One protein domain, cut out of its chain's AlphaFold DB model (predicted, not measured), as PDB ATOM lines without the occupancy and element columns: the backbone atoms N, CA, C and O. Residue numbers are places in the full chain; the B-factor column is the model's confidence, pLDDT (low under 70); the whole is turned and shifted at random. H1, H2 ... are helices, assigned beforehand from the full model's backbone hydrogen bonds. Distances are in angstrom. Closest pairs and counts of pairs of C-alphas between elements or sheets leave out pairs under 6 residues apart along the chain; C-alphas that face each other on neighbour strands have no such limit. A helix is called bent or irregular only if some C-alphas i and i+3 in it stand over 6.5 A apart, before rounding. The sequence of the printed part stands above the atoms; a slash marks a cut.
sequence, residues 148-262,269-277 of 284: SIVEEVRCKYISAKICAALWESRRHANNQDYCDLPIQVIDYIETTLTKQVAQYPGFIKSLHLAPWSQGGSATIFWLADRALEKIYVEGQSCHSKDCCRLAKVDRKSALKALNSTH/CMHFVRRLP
ATOM      1  N   SER A 148      94.361 195.822 136.819       90.69
ATOM      2  CA  SER A 148      93.432 195.596 137.932       90.69
ATOM      3  C   SER A 148      93.948 194.587 138.962       90.69
ATOM      4  O   SER A 148      93.499 194.634 140.104       90.69
ATOM      5  N   ILE A 149      94.909 193.719 138.615       91.69
ATOM      6  CA  ILE A 149      95.436 192.723 139.557       91.69
ATOM      7  C   ILE A 149      96.150 193.371 140.743       91.69
ATOM      8  O   ILE A 149      96.061 192.877 141.861       91.69
ATOM      9  N   VAL A 150      96.834 194.501 140.535       92.56
ATOM     10  CA  VAL A 150      97.537 195.206 141.619       92.56
ATOM     11  C   VAL A 150      96.531 195.779 142.617       92.56
ATOM     12  O   VAL A 150      96.736 195.708 143.829       92.56
ATOM     13  N   GLU A 151      95.422 196.306 142.103       92.12
ATOM     14  CA  GLU A 151      94.316 196.821 142.905       92.12
ATOM     15  C   GLU A 151      93.601 195.693 143.666       92.12
ATOM     16  O   GLU A 151      93.293 195.832 144.852       92.12
ATOM     17  N   GLU A 152      93.408 194.537 143.030       92.25
ATOM     18  CA  GLU A 152      92.872 193.344 143.687       92.25
ATOM     19  C   GLU A 152      93.789 192.867 144.824       92.25
ATOM     20  O   GLU A 152      93.325 192.669 145.948       92.25
ATOM     21  N   VAL A 153      95.102 192.767 144.582       93.69
ATOM     22  CA  VAL A 153      96.105 192.418 145.605       93.69
ATOM     23  C   VAL A 153      96.074 193.407 146.767       93.69
ATOM     24  O   VAL A 153      96.121 192.997 147.929       93.69
ATOM     25  N   ARG A 154      95.947 194.708 146.483       93.69
ATOM     26  CA  ARG A 154      95.799 195.750 147.508       93.69
ATOM     27  C   ARG A 154      94.568 195.499 148.375       93.69
ATOM     28  O   ARG A 154      94.685 195.513 149.604       93.69
ATOM     29  N   CYS A 155      93.415 195.242 147.762       91.69
ATOM     30  CA  CYS A 155      92.178 194.930 148.474       91.69
ATOM     31  C   CYS A 155      92.310 193.653 149.318       91.69
ATOM     32  O   CYS A 155      91.985 193.671 150.507       91.69
ATOM     33  N   LYS A 156      92.869 192.575 148.755       92.38
ATOM     34  CA  LYS A 156      93.106 191.307 149.464       92.38
ATOM     35  C   LYS A 156      94.056 191.481 150.645       92.38
ATOM     36  O   LYS A 156      93.787 190.938 151.712       92.38
ATOM     37  N   TYR A 157      95.114 192.280 150.509       94.06
ATOM     38  CA  TYR A 157      96.032 192.575 151.612       94.06
ATOM     39  C   TYR A 157      95.341 193.318 152.763       94.06
ATOM     40  O   TYR A 157      95.558 192.994 153.933       94.06
ATOM     41  N   ILE A 158      94.483 194.296 152.451       91.31
ATOM     42  CA  ILE A 158      93.698 195.020 153.462       91.31
ATOM     43  C   ILE A 158      92.773 194.050 154.206       91.31
ATOM     44  O   ILE A 158      92.810 194.010 155.437       91.31
ATOM     45  N   SER A 159      92.003 193.233 153.479       90.25
ATOM     46  CA  SER A 159      91.124 192.229 154.090       90.25
ATOM     47  C   SER A 159      91.920 191.224 154.925       90.25
ATOM     48  O   SER A 159      91.575 190.997 156.080       90.25
ATOM     49  N   ALA A 160      93.044 190.710 154.416       92.00
ATOM     50  CA  ALA A 160      93.913 189.780 155.136       92.00
ATOM     51  C   ALA A 160      94.425 190.358 156.464       92.00
ATOM     52  O   ALA A 160      94.426 189.663 157.480       92.00
ATOM     53  N   LYS A 161      94.805 191.643 156.497       91.81
ATOM     54  CA  LYS A 161      95.204 192.319 157.742       91.81
ATOM     55  C   LYS A 161      94.057 192.432 158.740       91.81
ATOM     56  O   LYS A 161      94.277 192.227 159.933       91.81
ATOM     57  N   ILE A 162      92.853 192.757 158.272       87.25
ATOM     58  CA  ILE A 162      91.659 192.816 159.124       87.25
ATOM     59  C   ILE A 162      91.370 191.428 159.705       87.25
ATOM     60  O   ILE A 162      91.167 191.301 160.913       87.25
ATOM     61  N   CYS A 163      91.425 190.381 158.879       86.75
ATOM     62  CA  CYS A 163      91.264 188.997 159.318       86.75
ATOM     63  C   CYS A 163      92.303 188.608 160.359       86.75
ATOM     64  O   CYS A 163      91.938 188.057 161.389       86.75
ATOM     65  N   ALA A 164      93.577 188.916 160.121       89.19
ATOM     66  CA  ALA A 164      94.643 188.620 161.068       89.19
ATOM     67  C   ALA A 164      94.443 189.348 162.403       89.19
ATOM     68  O   ALA A 164      94.576 188.729 163.454       89.19
ATOM     69  N   ALA A 165      94.038 190.621 162.384       85.12
ATOM     70  CA  ALA A 165      93.740 191.376 163.601       85.12
ATOM     71  C   ALA A 165      92.536 190.803 164.372       85.12
ATOM     72  O   ALA A 165      92.583 190.678 165.596       85.12
ATOM     73  N   LEU A 166      91.466 190.425 163.666       79.75
ATOM     74  CA  LEU A 166      90.288 189.782 164.258       79.75
ATOM     75  C   LEU A 166      90.591 188.373 164.778       79.75
ATOM     76  O   LEU A 166      89.991 187.935 165.757       79.75
ATOM     77  N   TRP A 167      91.498 187.656 164.119       82.25
ATOM     78  CA  TRP A 167      91.960 186.347 164.559       82.25
ATOM     79  C   TRP A 167      92.792 186.470 165.834       82.25
ATOM     80  O   TRP A 167      92.518 185.784 166.816       82.25
ATOM     81  N   GLU A 168      93.748 187.399 165.852       82.50
ATOM     82  CA  GLU A 168      94.588 187.698 167.011       82.50
ATOM     83  C   GLU A 168      93.748 188.076 168.233       82.50
ATOM     84  O   GLU A 168      93.924 187.505 169.308       82.50
ATOM     85  N   SER A 169      92.755 188.957 168.064       75.56
ATOM     86  CA  SER A 169      91.874 189.355 169.170       75.56
ATOM     87  C   SER A 169      91.028 188.203 169.729       75.56
ATOM     88  O   SER A 169      90.453 188.318 170.815       75.56
ATOM     89  N   ARG A 170      90.975 187.072 169.013       69.12
ATOM     90  CA  ARG A 170      90.247 185.848 169.373       69.12
ATOM     91  C   ARG A 170      91.149 184.673 169.743       69.12
ATOM     92  O   ARG A 170      90.612 183.631 170.116       69.12
ATOM     93  N   ARG A 171      92.478 184.820 169.715       68.50
ATOM     94  CA  ARG A 171      93.451 183.734 169.958       68.50
ATOM     95  C   ARG A 171      93.201 182.969 171.268       68.50
ATOM     96  O   ARG A 171      93.392 181.763 171.340       68.50
ATOM     97  N   HIS A 172      92.671 183.630 172.298       61.41
ATOM     98  CA  HIS A 172      92.350 182.991 173.582       61.41
ATOM     99  C   HIS A 172      91.106 182.073 173.571       61.41
ATOM    100  O   HIS A 172      90.796 181.470 174.598       61.41
ATOM    101  N   ALA A 173      90.374 181.964 172.459       57.19
ATOM    102  CA  ALA A 173      89.138 181.186 172.328       57.19
ATOM    103  C   ALA A 173      89.345 179.823 171.630       57.19
ATOM    104  O   ALA A 173      88.531 179.442 170.797       57.19
ATOM    105  N   ASN A 174      90.414 179.097 171.976       54.03
ATOM    106  CA  ASN A 174      90.799 177.787 171.410       54.03
ATOM    107  C   ASN A 174      91.296 177.794 169.950       54.03
ATOM    108  O   ASN A 174      91.556 176.728 169.400       54.03
ATOM    109  N   ASN A 175      91.515 178.962 169.341       59.09
ATOM    110  CA  ASN A 175      92.199 179.059 168.049       59.09
ATOM    111  C   ASN A 175      93.715 179.080 168.290       59.09
ATOM    112  O   ASN A 175      94.279 180.146 168.539       59.09
ATOM    113  N   GLN A 176      94.358 177.909 168.280       56.56
ATOM    114  CA  GLN A 176      95.807 177.803 168.510       56.56
ATOM    115  C   GLN A 176      96.645 178.273 167.309       56.56
ATOM    116  O   GLN A 176      97.781 178.702 167.498       56.56
ATOM    117  N   ASP A 177      96.075 178.271 166.104       76.06
ATOM    118  CA  ASP A 177      96.791 178.668 164.890       76.06
ATOM    119  C   ASP A 177      96.816 180.191 164.687       76.06
ATOM    120  O   ASP A 177      96.035 180.941 165.283       76.06
ATOM    121  N   TYR A 178      97.723 180.674 163.838       81.94
ATOM    122  CA  TYR A 178      97.768 182.067 163.384       81.94
ATOM    123  C   TYR A 178      97.075 182.213 162.023       81.94
ATOM    124  O   TYR A 178      96.995 181.268 161.248       81.94
ATOM    125  N   CYS A 179      96.573 183.413 161.718       86.25
ATOM    126  CA  CYS A 179      96.029 183.725 160.395       86.25
ATOM    127  C   CYS A 179      97.182 184.019 159.425       86.25
ATOM    128  O   CYS A 179      97.867 185.035 159.564       86.25
ATOM    129  N   ASP A 180      97.387 183.138 158.453       90.56
ATOM    130  CA  ASP A 180      98.474 183.192 157.474       90.56
ATOM    131  C   ASP A 180      98.120 183.989 156.205       90.56
ATOM    132  O   ASP A 180      98.993 184.240 155.380       90.56
ATOM    133  N   LEU A 181      96.877 184.466 156.057       91.62
ATOM    134  CA  LEU A 181      96.446 185.215 154.870       91.62
ATOM    135  C   LEU A 181      97.369 186.385 154.486       91.62
ATOM    136  O   LEU A 181      97.632 186.548 153.294       91.62
ATOM    137  N   PRO A 182      97.888 187.215 155.421       94.12
ATOM    138  CA  PRO A 182      98.827 188.266 155.042       94.12
ATOM    139  C   PRO A 182     100.106 187.716 154.405       94.12
ATOM    140  O   PRO A 182     100.632 188.347 153.492       94.12
ATOM    141  N   ILE A 183     100.583 186.557 154.869       94.19
ATOM    142  CA  ILE A 183     101.760 185.871 154.322       94.19
ATOM    143  C   ILE A 183     101.434 185.354 152.923       94.19
ATOM    144  O   ILE A 183     102.160 185.674 151.992       94.19
ATOM    145  N   GLN A 184     100.282 184.703 152.735       94.12
ATOM    146  CA  GLN A 184      99.853 184.228 151.415       94.12
ATOM    147  C   GLN A 184      99.781 185.361 150.370       94.12
ATOM    148  O   GLN A 184     100.135 185.164 149.208       94.12
ATOM    149  N   VAL A 185      99.350 186.569 150.763       95.00
ATOM    150  CA  VAL A 185      99.350 187.738 149.860       95.00
ATOM    151  C   VAL A 185     100.774 188.207 149.544       95.00
ATOM    152  O   VAL A 185     101.044 188.599 148.409       95.00
ATOM    153  N   ILE A 186     101.689 188.168 150.515       95.62
ATOM    154  CA  ILE A 186     103.105 188.499 150.294       95.62
ATOM    155  C   ILE A 186     103.732 187.492 149.324       95.62
ATOM    156  O   ILE A 186     104.314 187.909 148.324       95.62
ATOM    157  N   ASP A 187     103.529 186.195 149.547       96.12
ATOM    158  CA  ASP A 187     104.040 185.125 148.683       96.12
ATOM    159  C   ASP A 187     103.490 185.244 147.253       96.12
ATOM    160  O   ASP A 187     104.205 185.023 146.270       96.12
ATOM    161  N   TYR A 188     102.228 185.664 147.112       96.00
ATOM    162  CA  TYR A 188     101.638 185.964 145.810       96.00
ATOM    163  C   TYR A 188     102.347 187.121 145.098       96.00
ATOM    164  O   TYR A 188     102.618 187.022 143.899       96.00
ATOM    165  N   ILE A 189     102.665 188.209 145.809       96.31
ATOM    166  CA  ILE A 189     103.420 189.341 145.248       96.31
ATOM    167  C   ILE A 189     104.801 188.869 144.783       96.31
ATOM    168  O   ILE A 189     105.183 189.152 143.646       96.31
ATOM    169  N   GLU A 190     105.518 188.105 145.614       96.75
ATOM    170  CA  GLU A 190     106.840 187.561 145.271       96.75
ATOM    171  C   GLU A 190     106.770 186.648 144.036       96.75
ATOM    172  O   GLU A 190     107.554 186.801 143.094       96.75
ATOM    173  N   THR A 191     105.778 185.759 143.977       96.38
ATOM    174  CA  THR A 191     105.563 184.862 142.832       96.38
ATOM    175  C   THR A 191     105.210 185.639 141.563       96.38
ATOM    176  O   THR A 191     105.721 185.339 140.482       96.38
ATOM    177  N   THR A 192     104.357 186.659 141.679       96.00
ATOM    178  CA  THR A 192     103.956 187.516 140.555       96.00
ATOM    179  C   THR A 192     105.156 188.265 139.993       96.00
ATOM    180  O   THR A 192     105.383 188.236 138.784       96.00
ATOM    181  N   LEU A 193     105.974 188.866 140.859       96.31
ATOM    182  CA  LEU A 193     107.195 189.560 140.453       96.31
ATOM    183  C   LEU A 193     108.227 188.612 139.850       96.31
ATOM    184  O   LEU A 193     108.833 188.958 138.843       96.31
ATOM    185  N   THR A 194     108.381 187.407 140.400       96.12
ATOM    186  CA  THR A 194     109.274 186.386 139.832       96.12
ATOM    187  C   THR A 194     108.898 186.080 138.384       96.12
ATOM    188  O   THR A 194     109.753 186.123 137.497       96.12
ATOM    189  N   LYS A 195     107.607 185.840 138.115       94.88
ATOM    190  CA  LYS A 195     107.119 185.617 136.746       94.88
ATOM    191  C   LYS A 195     107.291 186.856 135.870       94.88
ATOM    192  O   LYS A 195     107.714 186.729 134.726       94.88
ATOM    193  N   GLN A 196     107.016 188.042 136.409       94.06
ATOM    194  CA  GLN A 196     107.157 189.308 135.696       94.06
ATOM    195  C   GLN A 196     108.615 189.576 135.277       94.06
ATOM    196  O   GLN A 196     108.856 189.981 134.142       94.06
ATOM    197  N   VAL A 197     109.591 189.338 136.159       94.38
ATOM    198  CA  VAL A 197     111.029 189.482 135.861       94.38
ATOM    199  C   VAL A 197     111.467 188.461 134.819       94.38
ATOM    200  O   VAL A 197     112.078 188.838 133.823       94.38
ATOM    201  N   ALA A 198     111.084 187.193 134.985       92.62
ATOM    202  CA  ALA A 198     111.412 186.143 134.022       92.62
ATOM    203  C   ALA A 198     110.824 186.412 132.624       92.62
ATOM    204  O   ALA A 198     111.453 186.104 131.612       92.62
ATOM    205  N   GLN A 199     109.625 186.995 132.557       92.38
ATOM    206  CA  GLN A 199     108.946 187.314 131.302       92.38
ATOM    207  C   GLN A 199     109.525 188.557 130.609       92.38
ATOM    208  O   GLN A 199     109.555 188.613 129.378       92.38
ATOM    209  N   TYR A 200     110.005 189.538 131.379       92.19
ATOM    210  CA  TYR A 200     110.515 190.814 130.866       92.19
ATOM    211  C   TYR A 200     111.937 191.123 131.370       92.19
ATOM    212  O   TYR A 200     112.154 192.193 131.935       92.19
ATOM    213  N   PRO A 201     112.934 190.252 131.126       91.69
ATOM    214  CA  PRO A 201     114.263 190.363 131.741       91.69
ATOM    215  C   PRO A 201     115.029 191.627 131.331       91.69
ATOM    216  O   PRO A 201     115.933 192.063 132.032       91.69
ATOM    217  N   GLY A 202     114.668 192.238 130.197       89.50
ATOM    218  CA  GLY A 202     115.287 193.478 129.732       89.50
ATOM    219  C   GLY A 202     114.776 194.741 130.430       89.50
ATOM    220  O   GLY A 202     115.310 195.821 130.176       89.50
ATOM    221  N   PHE A 203     113.723 194.671 131.246       91.44
ATOM    222  CA  PHE A 203     113.217 195.844 131.954       91.44
ATOM    223  C   PHE A 203     114.148 196.253 133.089       91.44
ATOM    224  O   PHE A 203     114.628 195.433 133.856       91.44
ATOM    225  N   ILE A 204     114.364 197.562 133.222       91.06
ATOM    226  CA  ILE A 204     115.003 198.111 134.416       91.06
ATOM    227  C   ILE A 204     114.075 197.933 135.622       91.06
ATOM    228  O   ILE A 204     112.848 197.938 135.482       91.06
ATOM    229  N   LYS A 205     114.656 197.860 136.821       94.31
ATOM    230  CA  LYS A 205     113.924 197.690 138.085       94.31
ATOM    231  C   LYS A 205     112.705 198.620 138.213       94.31
ATOM    232  O   LYS A 205     111.609 198.172 138.543       94.31
ATOM    233  N   SER A 206     112.857 199.908 137.893       94.12
ATOM    234  CA  SER A 206     111.766 200.888 138.007       94.12
ATOM    235  C   SER A 206     110.590 200.611 137.061       94.12
ATOM    236  O   SER A 206     109.450 200.919 137.410       94.12
ATOM    237  N   LEU A 207     110.826 199.990 135.898       92.88
ATOM    238  CA  LEU A 207     109.757 199.566 134.989       92.88
ATOM    239  C   LEU A 207     109.009 198.349 135.535       92.88
ATOM    240  O   LEU A 207     107.784 198.309 135.434       92.88
ATOM    241  N   HIS A 208     109.697 197.398 136.175       94.75
ATOM    242  CA  HIS A 208     109.022 196.297 136.869       94.75
ATOM    243  C   HIS A 208     108.112 196.795 137.997       94.75
ATOM    244  O   HIS A 208     107.009 196.281 138.180       94.75
ATOM    245  N   LEU A 209     108.523 197.841 138.712       95.00
ATOM    246  CA  LEU A 209     107.733 198.428 139.798       95.00
ATOM    247  C   LEU A 209     106.618 199.368 139.330       95.00
ATOM    248  O   LEU A 209     105.783 199.776 140.140       95.00
ATOM    249  N   ALA A 210     106.573 199.718 138.045       93.38
ATOM    250  CA  ALA A 210     105.629 200.699 137.534       93.38
ATOM    251  C   ALA A 210     104.152 200.354 137.835       93.38
ATOM    252  O   ALA A 210     103.480 201.226 138.403       93.38
ATOM    253  N   PRO A 211     103.649 199.124 137.583       92.75
ATOM    254  CA  PRO A 211     102.263 198.755 137.905       92.75
ATOM    255  C   PRO A 211     101.962 198.864 139.406       92.75
ATOM    256  O   PRO A 211     100.936 199.410 139.816       92.75
ATOM    257  N   TRP A 212     102.910 198.427 140.235       94.25
ATOM    258  CA  TRP A 212     102.818 198.428 141.695       94.25
ATOM    259  C   TRP A 212     102.797 199.841 142.283       94.25
ATOM    260  O   TRP A 212     102.145 200.085 143.293       94.25
ATOM    261  N   SER A 213     103.470 200.793 141.634       91.25
ATOM    262  CA  SER A 213     103.518 202.194 142.073       91.25
ATOM    263  C   SER A 213     102.240 202.986 141.785       91.25
ATOM    264  O   SER A 213     102.038 204.047 142.376       91.25
ATOM    265  N   GLN A 214     101.420 202.519 140.838       86.50
ATOM    266  CA  GLN A 214     100.212 203.216 140.393       86.50
ATOM    267  C   GLN A 214      98.940 202.616 140.973       86.50
ATOM    268  O   GLN A 214      98.074 203.367 141.411       86.50
ATOM    269  N   GLY A 215      98.832 201.285 140.965       80.50
ATOM    270  CA  GLY A 215      97.680 200.574 141.521       80.50
ATOM    271  C   GLY A 215      97.855 200.164 142.983       80.50
ATOM    272  O   GLY A 215      96.891 199.797 143.643       80.50
ATOM    273  N   GLY A 216      99.081 200.193 143.511       84.12
ATOM    274  CA  GLY A 216      99.368 199.762 144.875       84.12
ATOM    275  C   GLY A 216      99.203 200.875 145.906       84.12
ATOM    276  O   GLY A 216      99.365 202.061 145.626       84.12
ATOM    277  N   SER A 217      98.947 200.482 147.156       91.88
ATOM    278  CA  SER A 217      99.216 201.363 148.297       91.88
ATOM    279  C   SER A 217     100.727 201.489 148.522       91.88
ATOM    280  O   SER A 217     101.498 200.655 148.047       91.88
ATOM    281  N   ALA A 218     101.165 202.470 149.319       93.69
ATOM    282  CA  ALA A 218     102.573 202.591 149.711       93.69
ATOM    283  C   ALA A 218     103.133 201.283 150.307       93.69
ATOM    284  O   ALA A 218     104.276 200.919 150.043       93.69
ATOM    285  N   THR A 219     102.312 200.538 151.056       94.62
ATOM    286  CA  THR A 219     102.694 199.232 151.608       94.62
ATOM    287  C   THR A 219     102.853 198.165 150.530       94.62
ATOM    288  O   THR A 219     103.844 197.446 150.553       94.62
ATOM    289  N   ILE A 220     101.917 198.063 149.580       95.56
ATOM    290  CA  ILE A 220     102.016 197.093 148.476       95.56
ATOM    291  C   ILE A 220     103.227 197.396 147.596       95.56
ATOM    292  O   ILE A 220     103.977 196.488 147.256       95.56
ATOM    293  N   PHE A 221     103.455 198.672 147.284       95.44
ATOM    294  CA  PHE A 221     104.635 199.101 146.543       95.44
ATOM    295  C   PHE A 221     105.930 198.738 147.277       95.44
ATOM    296  O   PHE A 221     106.831 198.178 146.668       95.44
ATOM    297  N   TRP A 222     106.009 198.995 148.587       96.56
ATOM    298  CA  TRP A 222     107.179 198.637 149.394       96.56
ATOM    299  C   TRP A 222     107.422 197.120 149.450       96.56
ATOM    300  O   TRP A 222     108.562 196.675 149.331       96.56
ATOM    301  N   LEU A 223     106.360 196.316 149.593       96.44
ATOM    302  CA  LEU A 223     106.460 194.853 149.543       96.44
ATOM    303  C   LEU A 223     106.979 194.381 148.181       96.44
ATOM    304  O   LEU A 223     107.868 193.534 148.130       96.44
ATOM    305  N   ALA A 224     106.464 194.963 147.097       97.00
ATOM    306  CA  ALA A 224     106.896 194.651 145.743       97.00
ATOM    307  C   ALA A 224     108.360 195.048 145.494       97.00
ATOM    308  O   ALA A 224     109.123 194.262 144.942       97.00
ATOM    309  N   ASP A 225     108.778 196.232 145.941       96.88
ATOM    310  CA  ASP A 225     110.164 196.698 145.839       96.88
ATOM    311  C   ASP A 225     111.128 195.768 146.585       96.88
ATOM    312  O   ASP A 225     112.110 195.297 146.012       96.88
ATOM    313  N   ARG A 226     110.791 195.403 147.826       96.81
ATOM    314  CA  ARG A 226     111.584 194.463 148.628       96.81
ATOM    315  C   ARG A 226     111.665 193.071 147.999       96.81
ATOM    316  O   ARG A 226     112.712 192.435 148.080       96.81
ATOM    317  N   ALA A 227     110.572 192.574 147.430       96.69
ATOM    318  CA  ALA A 227     110.561 191.300 146.719       96.69
ATOM    319  C   ALA A 227     111.448 191.363 145.470       96.69
ATOM    320  O   ALA A 227     112.265 190.472 145.238       96.69
ATOM    321  N   LEU A 228     111.337 192.450 144.705       96.06
ATOM    322  CA  LEU A 228     112.106 192.654 143.487       96.06
ATOM    323  C   LEU A 228     113.611 192.741 143.764       96.06
ATOM    324  O   LEU A 228     114.372 192.162 143.002       96.06
ATOM    325  N   GLU A 229     114.047 193.366 144.863       96.00
ATOM    326  CA  GLU A 229     115.467 193.392 145.272       96.00
ATOM    327  C   GLU A 229     116.084 191.997 145.449       96.00
ATOM    328  O   GLU A 229     117.275 191.811 145.227       96.00
ATOM    329  N   LYS A 230     115.288 190.994 145.838       95.94
ATOM    330  CA  LYS A 230     115.786 189.621 146.007       95.94
ATOM    331  C   LYS A 230     115.950 188.879 144.679       95.94
ATOM    332  O   LYS A 230     116.710 187.919 144.616       95.94
ATOM    333  N   ILE A 231     115.169 189.254 143.665       95.06
ATOM    334  CA  ILE A 231     114.975 188.463 142.437       95.06
ATOM    335  C   ILE A 231     115.637 189.129 141.227       95.06
ATOM    336  O   ILE A 231     116.076 188.449 140.300       95.06
ATOM    337  N   TYR A 232     115.681 190.458 141.203       93.94
ATOM    338  CA  TYR A 232     116.179 191.225 140.073       93.94
ATOM    339  C   TYR A 232     117.703 191.151 139.984       93.94
ATOM    340  O   TYR A 232     118.414 191.405 140.954       93.94
ATOM    341  N   VAL A 233     118.201 190.863 138.783       91.19
ATOM    342  CA  VAL A 233     119.628 190.891 138.464       91.19
ATOM    343  C   VAL A 233     119.844 191.948 137.393       91.19
ATOM    344  O   VAL A 233     119.261 191.884 136.310       91.19
ATOM    345  N   GLU A 234     120.676 192.939 137.700       87.31
ATOM    346  CA  GLU A 234     120.957 194.028 136.772       87.31
ATOM    347  C   GLU A 234     121.678 193.525 135.512       87.31
ATOM    348  O   GLU A 234     122.553 192.662 135.570       87.31
ATOM    349  N   GLY A 235     121.303 194.073 134.352       77.81
ATOM    350  CA  GLY A 235     121.974 193.779 133.086       77.81
ATOM    351  C   GLY A 235     121.584 192.451 132.431       77.81
ATOM    352  O   GLY A 235     122.261 192.035 131.491       77.81
ATOM    353  N   GLN A 236     120.498 191.796 132.860       83.56
ATOM    354  CA  GLN A 236     119.973 190.638 132.135       83.56
ATOM    355  C   GLN A 236     119.560 191.032 130.710       83.56
ATOM    356  O   GLN A 236     118.630 191.800 130.465       83.56
ATOM    357  N   SER A 237     120.296 190.507 129.734       80.56
ATOM    358  CA  SER A 237     120.000 190.720 128.324       80.56
ATOM    359  C   SER A 237     118.811 189.869 127.907       80.56
ATOM    360  O   SER A 237     118.720 188.694 128.264       80.56
ATOM    361  N   CYS A 238     117.945 190.417 127.067       82.88
ATOM    362  CA  CYS A 238     116.861 189.620 126.540       82.88
ATOM    363  C   CYS A 238     117.353 188.596 125.505       82.88
ATOM    364  O   CYS A 238     117.980 188.967 124.514       82.88
ATOM    365  N   HIS A 239     117.027 187.314 125.708       78.38
ATOM    366  CA  HIS A 239     117.397 186.236 124.781       78.38
ATOM    367  C   HIS A 239     116.778 186.405 123.385       78.38
ATOM    368  O   HIS A 239     117.386 186.036 122.384       78.38
ATOM    369  N   SER A 240     115.583 186.994 123.307       77.06
ATOM    370  CA  SER A 240     114.970 187.424 122.050       77.06
ATOM    371  C   SER A 240     115.059 188.944 121.948       77.06
ATOM    372  O   SER A 240     114.816 189.648 122.918       77.06
ATOM    373  N   LYS A 241     115.369 189.511 120.780       73.94
ATOM    374  CA  LYS A 241     115.494 190.978 120.632       73.94
ATOM    375  C   LYS A 241     114.194 191.766 120.926       73.94
ATOM    376  O   LYS A 241     114.223 192.990 120.880       73.94
ATOM    377  N   ASP A 242     113.080 191.090 121.239       77.25
ATOM    378  CA  ASP A 242     111.739 191.667 121.388       77.25
ATOM    379  C   ASP A 242     110.925 191.141 122.606       77.25
ATOM    380  O   ASP A 242     109.706 191.323 122.620       77.25
ATOM    381  N   CYS A 243     111.515 190.534 123.654       79.50
ATOM    382  CA  CYS A 243     110.705 190.019 124.791       79.50
ATOM    383  C   CYS A 243     109.818 191.076 125.465       79.50
ATOM    384  O   CYS A 243     108.723 190.773 125.930       79.50
ATOM    385  N   CYS A 244     110.252 192.337 125.473       81.31
ATOM    386  CA  CYS A 244     109.517 193.422 126.113       81.31
ATOM    387  C   CYS A 244     108.379 193.999 125.255       81.31
ATOM    388  O   CYS A 244     107.665 194.889 125.712       81.31
ATOM    389  N   ARG A 245     108.186 193.530 124.012       84.44
ATOM    390  CA  ARG A 245     107.194 194.101 123.079       84.44
ATOM    391  C   ARG A 245     105.751 193.927 123.556       84.44
ATOM    392  O   ARG A 245     104.891 194.719 123.185       84.44
ATOM    393  N   LEU A 246     105.481 192.877 124.328       82.44
ATOM    394  CA  LEU A 246     104.128 192.533 124.775       82.44
ATOM    395  C   LEU A 246     103.725 193.224 126.085       82.44
ATOM    396  O   LEU A 246     102.543 193.224 126.424       82.44
ATOM    397  N   ALA A 247     104.675 193.844 126.791       86.44
ATOM    398  CA  ALA A 247     104.384 194.585 128.007       86.44
ATOM    399  C   ALA A 247     103.597 195.860 127.677       86.44
ATOM    400  O   ALA A 247     104.072 196.730 126.940       86.44
ATOM    401  N   LYS A 248     102.402 196.002 128.254       87.44
ATOM    402  CA  LYS A 248     101.635 197.247 128.189       87.44
ATOM    403  C   LYS A 248     101.915 198.044 129.456       87.44
ATOM    404  O   LYS A 248     101.478 197.690 130.545       87.44
ATOM    405  N   VAL A 249     102.669 199.125 129.307       84.38
ATOM    406  CA  VAL A 249     102.935 200.076 130.389       84.38
ATOM    407  C   VAL A 249     102.227 201.374 130.043       84.38
ATOM    408  O   VAL A 249     102.385 201.882 128.929       84.38
ATOM    409  N   ASP A 250     101.444 201.914 130.976       84.38
ATOM    410  CA  ASP A 250     100.892 203.256 130.816       84.38
ATOM    411  C   ASP A 250     102.042 204.255 130.608       84.38
ATOM    412  O   ASP A 250     103.100 204.190 131.240       84.38
ATOM    413  N   ARG A 251     101.831 205.205 129.698       85.56
ATOM    414  CA  ARG A 251     102.820 206.229 129.368       85.56
ATOM    415  C   ARG A 251     103.279 206.992 130.612       85.56
ATOM    416  O   ARG A 251     104.469 207.287 130.736       85.56
ATOM    417  N   LYS A 252     102.366 207.328 131.525       84.62
ATOM    418  CA  LYS A 252     102.694 208.066 132.749       84.62
ATOM    419  C   LYS A 252     103.545 207.212 133.696       84.62
ATOM    420  O   LYS A 252     104.496 207.749 134.265       84.62
ATOM    421  N   SER A 253     103.279 205.911 133.832       83.06
ATOM    422  CA  SER A 253     104.114 204.996 134.625       83.06
ATOM    423  C   SER A 253     105.489 204.833 134.004       83.06
ATOM    424  O   SER A 253     106.479 204.919 134.723       83.06
ATOM    425  N   ALA A 254     105.559 204.649 132.684       86.00
ATOM    426  CA  ALA A 254     106.822 204.509 131.970       86.00
ATOM    427  C   ALA A 254     107.698 205.758 132.150       86.00
ATOM    428  O   ALA A 254     108.860 205.645 132.528       86.00
ATOM    429  N   LEU A 255     107.132 206.956 131.970       85.88
ATOM    430  CA  LEU A 255     107.857 208.213 132.183       85.88
ATOM    431  C   LEU A 255     108.313 208.374 133.636       85.88
ATOM    432  O   LEU A 255     109.460 208.737 133.881       85.88
ATOM    433  N   LYS A 256     107.448 208.069 134.610       84.81
ATOM    434  CA  LYS A 256     107.814 208.128 136.033       84.81
ATOM    435  C   LYS A 256     108.949 207.153 136.355       84.81
ATOM    436  O   LYS A 256     109.890 207.538 137.040       84.81
ATOM    437  N   ALA A 257     108.886 205.929 135.835       86.38
ATOM    438  CA  ALA A 257     109.914 204.913 136.022       86.38
ATOM    439  C   ALA A 257     111.264 205.350 135.431       86.38
ATOM    440  O   ALA A 257     112.281 205.274 136.122       86.38
ATOM    441  N   LEU A 258     111.262 205.879 134.202       84.06
ATOM    442  CA  LEU A 258     112.465 206.364 133.513       84.06
ATOM    443  C   LEU A 258     113.069 207.616 134.169       84.06
ATOM    444  O   LEU A 258     114.286 207.769 134.196       84.06
ATOM    445  N   ASN A 259     112.238 208.493 134.734       82.25
ATOM    446  CA  ASN A 259     112.710 209.699 135.421       82.25
ATOM    447  C   ASN A 259     113.155 209.423 136.866       82.25
ATOM    448  O   ASN A 259     113.954 210.178 137.412       82.25
ATOM    449  N   SER A 260     112.646 208.356 137.494       71.00
ATOM    450  CA  SER A 260     113.041 207.956 138.854       71.00
ATOM    451  C   SER A 260     114.457 207.378 138.921       71.00
ATOM    452  O   SER A 260     115.110 207.453 139.960       71.00
ATOM    453  N   THR A 261     114.969 206.861 137.801       60.84
ATOM    454  CA  THR A 261     116.372 206.476 137.656       60.84
ATOM    455  C   THR A 261     117.234 207.715 137.424       60.84
ATOM    456  O   THR A 261     117.467 208.143 136.296       60.84
ATOM    457  N   HIS A 262     117.704 208.321 138.512       46.41
ATOM    458  CA  HIS A 262     118.714 209.378 138.485       46.41
ATOM    459  C   HIS A 262     119.969 208.952 137.682       46.41
ATOM    460  O   HIS A 262     120.644 207.998 138.053       46.41
ATOM    461  N   CYS A 269     118.297 199.717 127.261       44.50
ATOM    462  CA  CYS A 269     116.852 199.549 126.991       44.50
ATOM    463  C   CYS A 269     116.174 200.636 126.120       44.50
ATOM    464  O   CYS A 269     114.952 200.698 125.983       44.50
ATOM    465  N   MET A 270     116.955 201.498 125.465       43.34
ATOM    466  CA  MET A 270     116.433 202.623 124.666       43.34
ATOM    467  C   MET A 270     115.736 202.232 123.354       43.34
ATOM    468  O   MET A 270     115.107 203.082 122.723       43.34
ATOM    469  N   HIS A 271     115.772 200.962 122.943       46.00
ATOM    470  CA  HIS A 271     114.973 200.510 121.800       46.00
ATOM    471  C   HIS A 271     113.461 200.532 122.079       46.00
ATOM    472  O   HIS A 271     112.690 200.748 121.146       46.00
ATOM    473  N   PHE A 272     113.033 200.397 123.342       46.09
ATOM    474  CA  PHE A 272     111.620 200.511 123.721       46.09
ATOM    475  C   PHE A 272     111.127 201.966 123.633       46.09
ATOM    476  O   PHE A 272     110.084 202.238 123.042       46.09
ATOM    477  N   VAL A 273     111.928 202.922 124.120       47.38
ATOM    478  CA  VAL A 273     111.590 204.358 124.099       47.38
ATOM    479  C   VAL A 273     111.579 204.918 122.672       47.38
ATOM    480  O   VAL A 273     110.705 205.711 122.333       47.38
ATOM    481  N   ARG A 274     112.484 204.457 121.797       45.56
ATOM    482  CA  ARG A 274     112.546 204.893 120.387       45.56
ATOM    483  C   ARG A 274     111.389 204.390 119.508       45.56
ATOM    484  O   ARG A 274     111.218 204.917 118.414       45.56
ATOM    485  N   ARG A 275     110.614 203.388 119.947       46.56
ATOM    486  CA  ARG A 275     109.416 202.890 119.236       46.56
ATOM    487  C   ARG A 275     108.104 203.502 119.739       46.56
ATOM    488  O   ARG A 275     107.059 203.225 119.155       46.56
ATOM    489  N   LEU A 276     108.132 204.348 120.774       45.81
ATOM    490  CA  LEU A 276     106.985 205.207 121.068       45.81
ATOM    491  C   LEU A 276     106.843 206.200 119.902       45.81
ATOM    492  O   LEU A 276     107.840 206.833 119.545       45.81
ATOM    493  N   PRO A 277     105.659 206.338 119.273       39.81
ATOM    494  CA  PRO A 277     105.478 207.247 118.148       39.81
ATOM    495  C   PRO A 277     106.003 208.638 118.509       39.81
ATOM    496  O   PRO A 277     105.634 209.173 119.553       39.81
TER     497      PRO A 277
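What this domain is: This is residues 148 to 262 and 269 to 277 of the 284 residues of an uncharacterized protein of Pseudomonas fluorescens (UniProt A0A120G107). A long helical hairpin, H1 and H2, makes much of the length of a rod, with its loop of residues 169 to 180 at one end; toward the other end shorter helices form a head, where H5 crosses H2, H4 packs on H1 and H5, and H7 packs on H3 and H4. H6 and H8 touch no helix. The printed part has 124 residues with eight named helices, H1 to H8 in chain order, and no named strand: all helix. It is loose, with a radius of gyration of the C-alphas of 17.6 A and spans of 61 by 26 by 25 A.

Where its parts are: H1, residues 148 to 168, begins at C-alpha 148 (93.432, 195.596, 137.932) and is 30.2 A long. H2, residues 181 to 199, measures 26.8 A. H3 is residues 205 to 208, H4 210 to 215. H5, residues 218 to 231, measures 20.2 A. H6, residues 243 to 246, is irregular: C-alphas 243 and 246 are 7.0 A apart. H7 is residues 251 to 260; H8, 270 to 273, ends at C-alpha 273 (111.590, 204.358, 124.099).

How they stand to each other: H1 touches residues 181 to 189 of H2 at a shallow tilt of 25 degrees, opposite ways; closest C-alphas: Ala 160 and Pro 182, 5.1 A. H2 and H5 touch at a steep tilt of 53 degrees; closest C-alphas: Glu 190 and Ala 227, 5.5 A. H4 and H5 form a helical hairpin. H1, H2, H4 and H7 have every O i to N i+4 pair within hydrogen-bond range, H5 8 of 10; H3, H6 and H8 are too short for one.

The domain as a whole: Residues 263 to 268 are not printed; C-alphas 262 and 269 are 15.2 A apart. Links H1 to H2 and H5 to H6 are long. Residues 170 to 176, 261 to 262 and 269 to 277 have pLDDT under 70.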